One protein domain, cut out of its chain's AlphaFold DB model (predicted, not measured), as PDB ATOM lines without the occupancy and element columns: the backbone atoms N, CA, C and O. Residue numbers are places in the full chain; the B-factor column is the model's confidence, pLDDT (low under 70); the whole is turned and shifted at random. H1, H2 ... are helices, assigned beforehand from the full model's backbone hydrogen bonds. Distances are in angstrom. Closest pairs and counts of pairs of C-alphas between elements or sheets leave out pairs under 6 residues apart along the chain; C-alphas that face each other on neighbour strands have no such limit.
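AT A GLANCE: This is residues 536 to 600 of the 609 residues of an uncharacterized protein of Cryptococcus amylolentus CBS 6039 (UniProt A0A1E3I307). Two long helices, H2 and H3, run opposite ways as the long sides of an open frame, joined at one end by a tight link, and the short helix H1 stands at the other end. The frame is loosely built: H2 and H3 are close but not clearly touching, with 2 pairs of C-alphas within 8 A, and H1 touches neither of them. The printed part has 65 residues with three named helices, in the order H1, H2, H3, and no named strand; the class is all helix. The whole is loose, with a radius of gyration of the C-alphas of 15.1 A, and elongated, spanning 43 by 22 by 17 A.

IN THESE COORDINATES: H1 is residues 536 to 544, beginning at C-alpha 536 at (-35.339, 42.951, -13.611). H2, the longest helix, is residues 549 to 573, 36.0 A from first to last C-alpha, and begins at C-alpha 549 at (-21.303, 40.894, 3.074). H3 is residues 579 to 600, 31.4 A long, and ends at C-alpha 600 at (-32.142, 30.572, -11.308).

HOW THE PARTS SIT: H1 and H2 are apart, but only just, with their closest C-alphas 8.0 A from each other. H1 and H3 are apart. H2 and H3 are close but not clearly touching; their closest C-alphas are those of Thr 570 and Arg 581, 6.8 A apart. They run opposite ways at a shallow tilt of 25 degrees, with their centres 14.2 A apart. In H1 and H2 every O i to N i+4 pair is within hydrogen-bond range; in H3 it is 16 of 18.

THE WHOLE: The C-alphas farthest apart are those of Gly 546 and Gln 576, 43.2 A. The printed part has no cut, and both links are tight. Residues 536 to 543 and 593 to 600 are among those that stand free. The mean pLDDT of the printed part is 83.8; residues 536 to 541 and 543 to 546 are under 70.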
ATOM      1  N   VAL A 536     -36.234  44.109 -13.796       63.31
ATOM      2  CA  VAL A 536     -35.339  42.951 -13.611       63.31
ATOM      3  C   VAL A 536     -34.142  43.321 -12.733       63.31
ATOM      4  O   VAL A 536     -33.884  42.638 -11.752       63.31
ATOM      5  N   GLU A 537     -33.482  44.449 -13.017       65.12
ATOM      6  CA  GLU A 537     -32.410  45.018 -12.183       65.12
ATOM      7  C   GLU A 537     -32.925  45.280 -10.754       65.12
ATOM      8  O   GLU A 537     -32.236  44.996  -9.777       65.12
ATOM      9  N   LYS A 538     -34.187  45.722 -10.611       67.75
ATOM     10  CA  LYS A 538     -34.823  45.875  -9.295       67.75
ATOM     11  C   LYS A 538     -35.085  44.539  -8.602       67.75
ATOM     12  O   LYS A 538     -34.897  44.447  -7.398       67.75
ATOM     13  N   GLY A 539     -35.504  43.513  -9.344       66.19
ATOM     14  CA  GLY A 539     -35.655  42.156  -8.812       66.19
ATOM     15  C   GLY A 539     -34.330  41.568  -8.324       66.19
ATOM     16  O   GLY A 539     -34.307  40.939  -7.276       66.19
ATOM     17  N   TYR A 540     -33.235  41.840  -9.036       67.38
ATOM     18  CA  TYR A 540     -31.877  41.439  -8.661       67.38
ATOM     19  C   TYR A 540     -31.401  42.137  -7.377       67.38
ATOM     20  O   TYR A 540     -31.037  41.464  -6.418       67.38
ATOM     21  N   VAL A 541     -31.497  43.471  -7.295       67.38
ATOM     22  CA  VAL A 541     -31.101  44.227  -6.085       67.38
ATOM     23  C   VAL A 541     -31.984  43.888  -4.873       67.38
ATOM     24  O   VAL A 541     -31.481  43.762  -3.761       67.38
ATOM     25  N   ASN A 542     -33.285  43.654  -5.073       71.69
ATOM     26  CA  ASN A 542     -34.177  43.141  -4.024       71.69
ATOM     27  C   ASN A 542     -33.942  41.651  -3.681       71.69
ATOM     28  O   ASN A 542     -34.452  41.189  -2.666       71.69
ATOM     29  N   GLY A 543     -33.240  40.893  -4.528       68.50
ATOM     30  CA  GLY A 543     -32.841  39.504  -4.270       68.50
ATOM     31  C   GLY A 543     -31.523  39.402  -3.499       68.50
ATOM     32  O   GLY A 543     -31.352  38.475  -2.717       68.50
ATOM     33  N   LEU A 544     -30.634  40.384  -3.678       68.69
ATOM     34  CA  LEU A 544     -29.427  40.577  -2.868       68.69
ATOM     35  C   LEU A 544     -29.754  41.066  -1.448       68.69
ATOM     36  O   LEU A 544     -29.076  40.682  -0.500       68.69
ATOM     37  N   SER A 545     -30.809  41.874  -1.265       63.94
ATOM     38  CA  SER A 545     -31.167  42.413   0.055       63.94
ATOM     39  C   SER A 545     -31.553  41.304   1.048       63.94
ATOM     40  O   SER A 545     -32.703  40.859   1.072       63.94
ATOM     41  N   GLY A 546     -30.588  40.882   1.868       66.31
ATOM     42  CA  GLY A 546     -30.696  39.742   2.783       66.31
ATOM     43  C   GLY A 546     -29.500  38.781   2.744       66.31
ATOM     44  O   GLY A 546     -29.382  37.962   3.651       66.31
ATOM     45  N   MET A 547     -28.604  38.885   1.753       75.06
ATOM     46  CA  MET A 547     -27.271  38.274   1.826       75.06
ATOM     47  C   MET A 547     -26.404  38.973   2.886       75.06
ATOM     48  O   MET A 547     -26.621  40.142   3.210       75.06
ATOM     49  N   THR A 548     -25.426  38.250   3.437       79.25
ATOM     50  CA  THR A 548     -24.343  38.856   4.224       79.25
ATOM     51  C   THR A 548     -23.251  39.386   3.298       79.25
ATOM     52  O   THR A 548     -23.102  38.914   2.171       79.25
ATOM     53  N   GLU A 549     -22.455  40.334   3.794       78.31
ATOM     54  CA  GLU A 549     -21.303  40.894   3.074       78.31
ATOM     55  C   GLU A 549     -20.316  39.791   2.637       78.31
ATOM     56  O   GLU A 549     -19.824  39.817   1.512       78.31
ATOM     57  N   ASP A 550     -20.134  38.749   3.461       78.88
ATOM     58  CA  ASP A 550     -19.333  37.562   3.122       78.88
ATOM     59  C   ASP A 550     -19.905  36.778   1.925       78.88
ATOM     60  O   ASP A 550     -19.158  36.353   1.048       78.88
ATOM     61  N   MET A 551     -21.233  36.604   1.847       80.06
ATOM     62  CA  MET A 551     -21.883  35.878   0.745       80.06
ATOM     63  C   MET A 551     -21.838  36.660  -0.572       80.06
ATOM     64  O   MET A 551     -21.707  36.058  -1.641       80.06
ATOM     65  N   GLU A 552     -21.922  37.993  -0.514       81.94
ATOM     66  CA  GLU A 552     -21.696  38.847  -1.685       81.94
ATOM     67  C   GLU A 552     -20.218  38.791  -2.120       81.94
ATOM     68  O   GLU A 552     -19.933  38.612  -3.309       81.94
ATOM     69  N   ALA A 553     -19.278  38.833  -1.169       82.50
ATOM     70  CA  ALA A 553     -17.842  38.719  -1.431       82.50
ATOM     71  C   ALA A 553     -17.441  37.355  -2.027       82.50
ATOM     72  O   ALA A 553     -16.647  37.318  -2.969       82.50
ATOM     73  N   ASP A 554     -18.017  36.243  -1.559       85.50
ATOM     74  CA  ASP A 554     -17.810  34.905  -2.135       85.50
ATOM     75  C   ASP A 554     -18.357  34.811  -3.570       85.50
ATOM     76  O   ASP A 554     -17.708  34.242  -4.459       85.50
ATOM     77  N   ALA A 555     -19.521  35.414  -3.840       83.12
ATOM     78  CA  ALA A 555     -20.097  35.465  -5.182       83.12
ATOM     79  C   ALA A 555     -19.228  36.294  -6.150       83.12
ATOM     80  O   ALA A 555     -18.952  35.852  -7.275       83.12
ATOM     81  N   GLU A 556     -18.725  37.457  -5.721       85.94
ATOM     82  CA  GLU A 556     -17.748  38.233  -6.497       85.94
ATOM     83  C   GLU A 556     -16.405  37.491  -6.643       85.94
ATOM     84  O   GLU A 556     -15.798  37.505  -7.722       85.94
ATOM     85  N   GLY A 557     -15.961  36.777  -5.607       89.88
ATOM     86  CA  GLY A 557     -14.777  35.915  -5.611       89.88
ATOM     87  C   GLY A 557     -14.864  34.814  -6.670       89.88
ATOM     88  O   GLY A 557     -13.942  34.632  -7.472       89.88
ATOM     89  N   PHE A 558     -16.008  34.137  -6.771       88.44
ATOM     90  CA  PHE A 558     -16.265  33.162  -7.830       88.44
ATOM     91  C   PHE A 558     -16.223  33.805  -9.227       88.44
ATOM     92  O   PHE A 558     -15.517  33.318 -10.118       88.44
ATOM     93  N   VAL A 559     -16.923  34.927  -9.435       88.62
ATOM     94  CA  VAL A 559     -16.976  35.614 -10.742       88.62
ATOM     95  C   VAL A 559     -15.599  36.139 -11.169       88.62
ATOM     96  O   VAL A 559     -15.216  36.012 -12.341       88.62
ATOM     97  N   THR A 560     -14.817  36.690 -10.241       90.88
ATOM     98  CA  THR A 560     -13.449  37.163 -10.511       90.88
ATOM     99  C   THR A 560     -12.488  36.009 -10.799       90.88
ATOM    100  O   THR A 560     -11.682  36.125 -11.728       90.88
ATOM    101  N   ASN A 561     -12.625  34.866 -10.118       92.81
ATOM    102  CA  ASN A 561     -11.855  33.647 -10.384       92.81
ATOM    103  C   ASN A 561     -12.196  33.022 -11.756       92.81
ATOM    104  O   ASN A 561     -11.306  32.670 -12.537       92.81
ATOM    105  N   VAL A 562     -13.476  32.958 -12.140       90.94
ATOM    106  CA  VAL A 562     -13.877  32.531 -13.499       90.94
ATOM    107  C   VAL A 562     -13.285  33.470 -14.561       90.94
ATOM    108  O   VAL A 562     -12.771  33.017 -15.589       90.94
ATOM    109  N   ARG A 563     -13.289  34.784 -14.302       90.31
ATOM    110  CA  ARG A 563     -12.729  35.804 -15.201       90.31
ATOM    111  C   ARG A 563     -11.201  35.734 -15.319       90.31
ATOM    112  O   ARG A 563     -10.683  35.920 -16.425       90.31
ATOM    113  N   SER A 564     -10.475  35.466 -14.232       92.00
ATOM    114  CA  SER A 564      -9.009  35.344 -14.249       92.00
ATOM    115  C   SER A 564      -8.571  34.095 -15.021       92.00
ATOM    116  O   SER A 564      -7.769  34.210 -15.953       92.00
ATOM    117  N   ASN A 565      -9.190  32.940 -14.755       91.88
ATOM    118  CA  ASN A 565      -8.933  31.688 -15.472       91.88
ATOM    119  C   ASN A 565      -9.240  31.807 -16.970       91.88
ATOM    120  O   ASN A 565      -8.410  31.449 -17.808       91.88
ATOM    121  N   LEU A 566     -10.385  32.390 -17.337       90.75
ATOM    122  CA  LEU A 566     -10.728  32.664 -18.736       90.75
ATOM    123  C   LEU A 566      -9.714  33.613 -19.406       90.75
ATOM    124  O   LEU A 566      -9.385  33.439 -20.584       90.75
ATOM    125  N   THR A 567      -9.162  34.579 -18.669       90.62
ATOM    126  CA  THR A 567      -8.105  35.474 -19.170       90.62
ATOM    127  C   THR A 567      -6.779  34.732 -19.372       90.62
ATOM    128  O   THR A 567      -6.136  34.916 -20.408       90.62
ATOM    129  N   ALA A 568      -6.392  33.841 -18.453       90.81
ATOM    130  CA  ALA A 568      -5.199  33.002 -18.583       90.81
ATOM    131  C   ALA A 568      -5.312  32.037 -19.779       90.81
ATOM    132  O   ALA A 568      -4.471  32.064 -20.680       90.81
ATOM    133  N   ILE A 569      -6.406  31.270 -19.855       91.19
ATOM    134  CA  ILE A 569      -6.709  30.326 -20.945       91.19
ATOM    135  C   ILE A 569      -6.707  31.039 -22.305       91.19
ATOM    136  O   ILE A 569      -6.080  30.567 -23.256       91.19
ATOM    137  N   THR A 570      -7.365  32.198 -22.420       90.69
ATOM    138  CA  THR A 570      -7.408  32.927 -23.701       90.69
ATOM    139  C   THR A 570      -6.096  33.609 -24.063       90.69
ATOM    140  O   THR A 570      -5.836  33.787 -25.249       90.69
ATOM    141  N   THR A 571      -5.244  33.940 -23.092       91.00
ATOM    142  CA  THR A 571      -3.889  34.449 -23.358       91.00
ATOM    143  C   THR A 571      -2.950  33.326 -23.804       91.00
ATOM    144  O   THR A 571      -2.172  33.537 -24.730       91.00
ATOM    145  N   TYR A 572      -3.075  32.128 -23.224       92.12
ATOM    146  CA  TYR A 572      -2.298  30.941 -23.597       92.12
ATOM    147  C   TYR A 572      -2.648  30.427 -25.004       92.12
ATOM    148  O   TYR A 572      -1.773  30.327 -25.862       92.12
ATOM    149  N   TYR A 573      -3.930  30.151 -25.278       90.50
ATOM    150  CA  TYR A 573      -4.357  29.615 -26.580       90.50
ATOM    151  C   TYR A 573      -4.473  30.681 -27.681       90.50
ATOM    152  O   TYR A 573      -4.356  30.351 -28.863       90.50
ATOM    153  N   PHE A 574      -4.696  31.953 -27.325       91.50
ATOM    154  CA  PHE A 574      -4.854  33.047 -28.289       91.50
ATOM    155  C   PHE A 574      -4.092  34.330 -27.883       91.50
ATOM    156  O   PHE A 574      -4.720  35.363 -27.601       91.50
ATOM    157  N   PRO A 575      -2.739  34.319 -27.933       85.75
ATOM    158  CA  PRO A 575      -1.910  35.495 -27.634       85.75
ATOM    159  C   PRO A 575      -2.257  36.731 -28.480       85.75
ATOM    160  O   PRO A 575      -2.066  37.865 -28.049       85.75
ATOM    161  N   GLN A 576      -2.798  36.520 -29.685       86.50
ATOM    162  CA  GLN A 576      -3.304  37.568 -30.570       86.50
ATOM    163  C   GLN A 576      -4.839  37.555 -30.620       86.50
ATOM    164  O   GLN A 576      -5.476  36.499 -30.573       86.50
ATOM    165  N   LYS A 577      -5.446  38.740 -30.774       84.62
ATOM    166  CA  LYS A 577      -6.886  38.870 -31.042       84.62
ATOM    167  C   LYS A 577      -7.190  38.289 -32.423       84.62
ATOM    168  O   LYS A 577      -6.624  38.732 -33.417       84.62
ATOM    169  N   THR A 578      -8.044  37.272 -32.474       92.19
ATOM    170  CA  THR A 578      -8.391  36.534 -33.696       92.19
ATOM    171  C   THR A 578      -9.838  36.069 -33.617       92.19
ATOM    172  O   THR A 578     -10.318  35.745 -32.537       92.19
ATOM    173  N   VAL A 579     -10.499  35.892 -34.764       92.62
ATOM    174  CA  VAL A 579     -11.895  35.407 -34.826       92.62
ATOM    175  C   VAL A 579     -12.092  34.070 -34.082       92.62
ATOM    176  O   VAL A 579     -13.164  33.804 -33.549       92.62
ATOM    177  N   LYS A 580     -11.043  33.235 -33.976       89.56
ATOM    178  CA  LYS A 580     -11.060  31.999 -33.171       89.56
ATOM    179  C   LYS A 580     -11.123  32.269 -31.662       89.56
ATOM    180  O   LYS A 580     -11.864  31.576 -30.972       89.56
ATOM    181  N   ARG A 581     -10.386  33.271 -31.166       90.62
ATOM    182  CA  ARG A 581     -10.460  33.746 -29.773       90.62
ATOM    183  C   ARG A 581     -11.859  34.258 -29.455       90.62
ATOM    184  O   ARG A 581     -12.411  33.913 -28.416       90.62
ATOM    185  N   ASP A 582     -12.418  35.051 -30.360       90.75
ATOM    186  CA  ASP A 582     -13.700  35.719 -30.149       90.75
ATOM    187  C   ASP A 582     -14.849  34.694 -30.150       90.75
ATOM    188  O   ASP A 582     -15.660  34.680 -29.228       90.75
ATOM    189  N   ALA A 583     -14.837  33.731 -31.081       92.00
ATOM    190  CA  ALA A 583     -15.776  32.603 -31.088       92.00
ATOM    191  C   ALA A 583     -15.612  31.656 -29.876       92.00
ATOM    192  O   ALA A 583     -16.592  31.085 -29.400       92.00
ATOM    193  N   PHE A 584     -14.391  31.484 -29.355       91.62
ATOM    194  CA  PHE A 584     -14.133  30.708 -28.134       91.62
ATOM    195  C   PHE A 584     -14.689  31.415 -26.886       91.62
ATOM    196  O   PHE A 584     -15.390  30.792 -26.088       91.62
ATOM    197  N   LEU A 585     -14.451  32.724 -26.761       91.56
ATOM    198  CA  LEU A 585     -15.035  33.578 -25.723       91.56
ATOM    199  C   LEU A 585     -16.568  33.546 -25.768       91.56
ATOM    200  O   LEU A 585     -17.209  33.304 -24.748       91.56
ATOM    201  N   GLU A 586     -17.157  33.714 -26.954       92.38
ATOM    202  CA  GLU A 586     -18.606  33.651 -27.155       92.38
ATOM    203  C   GLU A 586     -19.175  32.271 -26.781       92.38
ATOM    204  O   GLU A 586     -20.226  32.173 -26.141       92.38
ATOM    205  N   ARG A 587     -18.465  31.185 -27.122       92.25
ATOM    206  CA  ARG A 587     -18.875  29.816 -26.785       92.25
ATOM    207  C   ARG A 587     -18.908  29.565 -25.277       92.25
ATOM    208  O   ARG A 587     -19.770  28.790 -24.848       92.25
ATOM    209  N   ILE A 588     -18.014  30.191 -24.506       90.44
ATOM    210  CA  ILE A 588     -18.005  30.126 -23.037       90.44
ATOM    211  C   ILE A 588     -19.069  31.056 -22.447       90.44
ATOM    212  O   ILE A 588     -19.831  30.609 -21.596       90.44
ATOM    213  N   GLY A 589     -19.201  32.297 -22.931       90.88
ATOM    214  CA  GLY A 589     -20.227  33.239 -22.461       90.88
ATOM    215  C   GLY A 589     -21.648  32.679 -22.597       90.88
ATOM    216  O   GLY A 589     -22.396  32.643 -21.625       90.88
ATOM    217  N   ARG A 590     -21.974  32.093 -23.759       90.50
ATOM    218  CA  ARG A 590     -23.232  31.349 -23.999       90.50
ATOM    219  C   ARG A 590     -23.388  30.076 -23.147       90.50
ATOM    220  O   ARG A 590     -24.461  29.479 -23.152       90.50
ATOM    221  N   GLY A 591     -22.320  29.600 -22.508       89.12
ATOM    222  CA  GLY A 591     -22.340  28.488 -21.555       89.12
ATOM    223  C   GLY A 591     -22.605  28.967 -20.129       89.12
ATOM    224  O   GLY A 591     -23.512  28.460 -19.485       89.12
ATOM    225  N   LEU A 592     -21.872  29.990 -19.679       88.31
ATOM    226  CA  LEU A 592     -22.058  30.618 -18.367       88.31
ATOM    227  C   LEU A 592     -23.446  31.256 -18.226       88.31
ATOM    228  O   LEU A 592     -24.053  31.139 -17.170       88.31
ATOM    229  N   GLN A 593     -23.986  31.851 -19.296       86.56
ATOM    230  CA  GLN A 593     -25.363  32.356 -19.303       86.56
ATOM    231  C   GLN A 593     -26.377  31.238 -19.004       86.56
ATOM    232  O   GLN A 593     -27.249  31.423 -18.168       86.56
ATOM    233  N   ARG A 594     -26.226  30.067 -19.638       85.69
ATOM    234  CA  ARG A 594     -27.113  28.914 -19.409       85.69
ATOM    235  C   ARG A 594     -26.956  28.319 -18.022       85.69
ATOM    236  O   ARG A 594     -27.942  27.891 -17.455       85.69
ATOM    237  N   LEU A 595     -25.740  28.311 -17.476       83.25
ATOM    238  CA  LEU A 595     -25.522  27.927 -16.084       83.25
ATOM    239  C   LEU A 595     -26.244  28.897 -15.134       83.25
ATOM    240  O   LEU A 595     -26.851  28.453 -14.173       83.25
ATOM    241  N   GLY A 596     -26.233  30.202 -15.429       82.31
ATOM    242  CA  GLY A 596     -27.037  31.191 -14.706       82.31
ATOM    243  C   GLY A 596     -28.539  30.911 -14.803       82.31
ATOM    244  O   GLY A 596     -29.195  30.829 -13.774       82.31
ATOM    245  N   GLU A 597     -29.056  30.698 -16.018       81.50
ATOM    246  CA  GLU A 597     -30.461  30.326 -16.277       81.50
ATOM    247  C   GLU A 597     -30.850  29.029 -15.530       81.50
ATOM    248  O   GLU A 597     -31.862  28.990 -14.834       81.50
ATOM    249  N   GLU A 598     -30.012  27.987 -15.591       79.25
ATOM    250  CA  GLU A 598     -30.209  26.714 -14.886       79.25
ATOM    251  C   GLU A 598     -30.159  26.881 -13.356       79.25
ATOM    252  O   GLU A 598     -30.951  26.244 -12.662       79.25
ATOM    253  N   LEU A 599     -29.296  27.746 -12.811       75.06
ATOM    254  CA  LEU A 599     -29.235  28.022 -11.369       75.06
ATOM    255  C   LEU A 599     -30.429  28.858 -10.876       75.06
ATOM    256  O   LEU A 599     -30.914  28.612  -9.774       75.06
ATOM    257  N   THR A 600     -30.940  29.802 -11.675       70.38
ATOM    258  CA  THR A 600     -32.142  30.572 -11.308       70.38
ATOM    259  C   THR A 600     -33.424  29.752 -11.422       70.38
ATOM    260  O   THR A 600     -34.301  29.887 -10.572       70.38
TER     261      THR A 600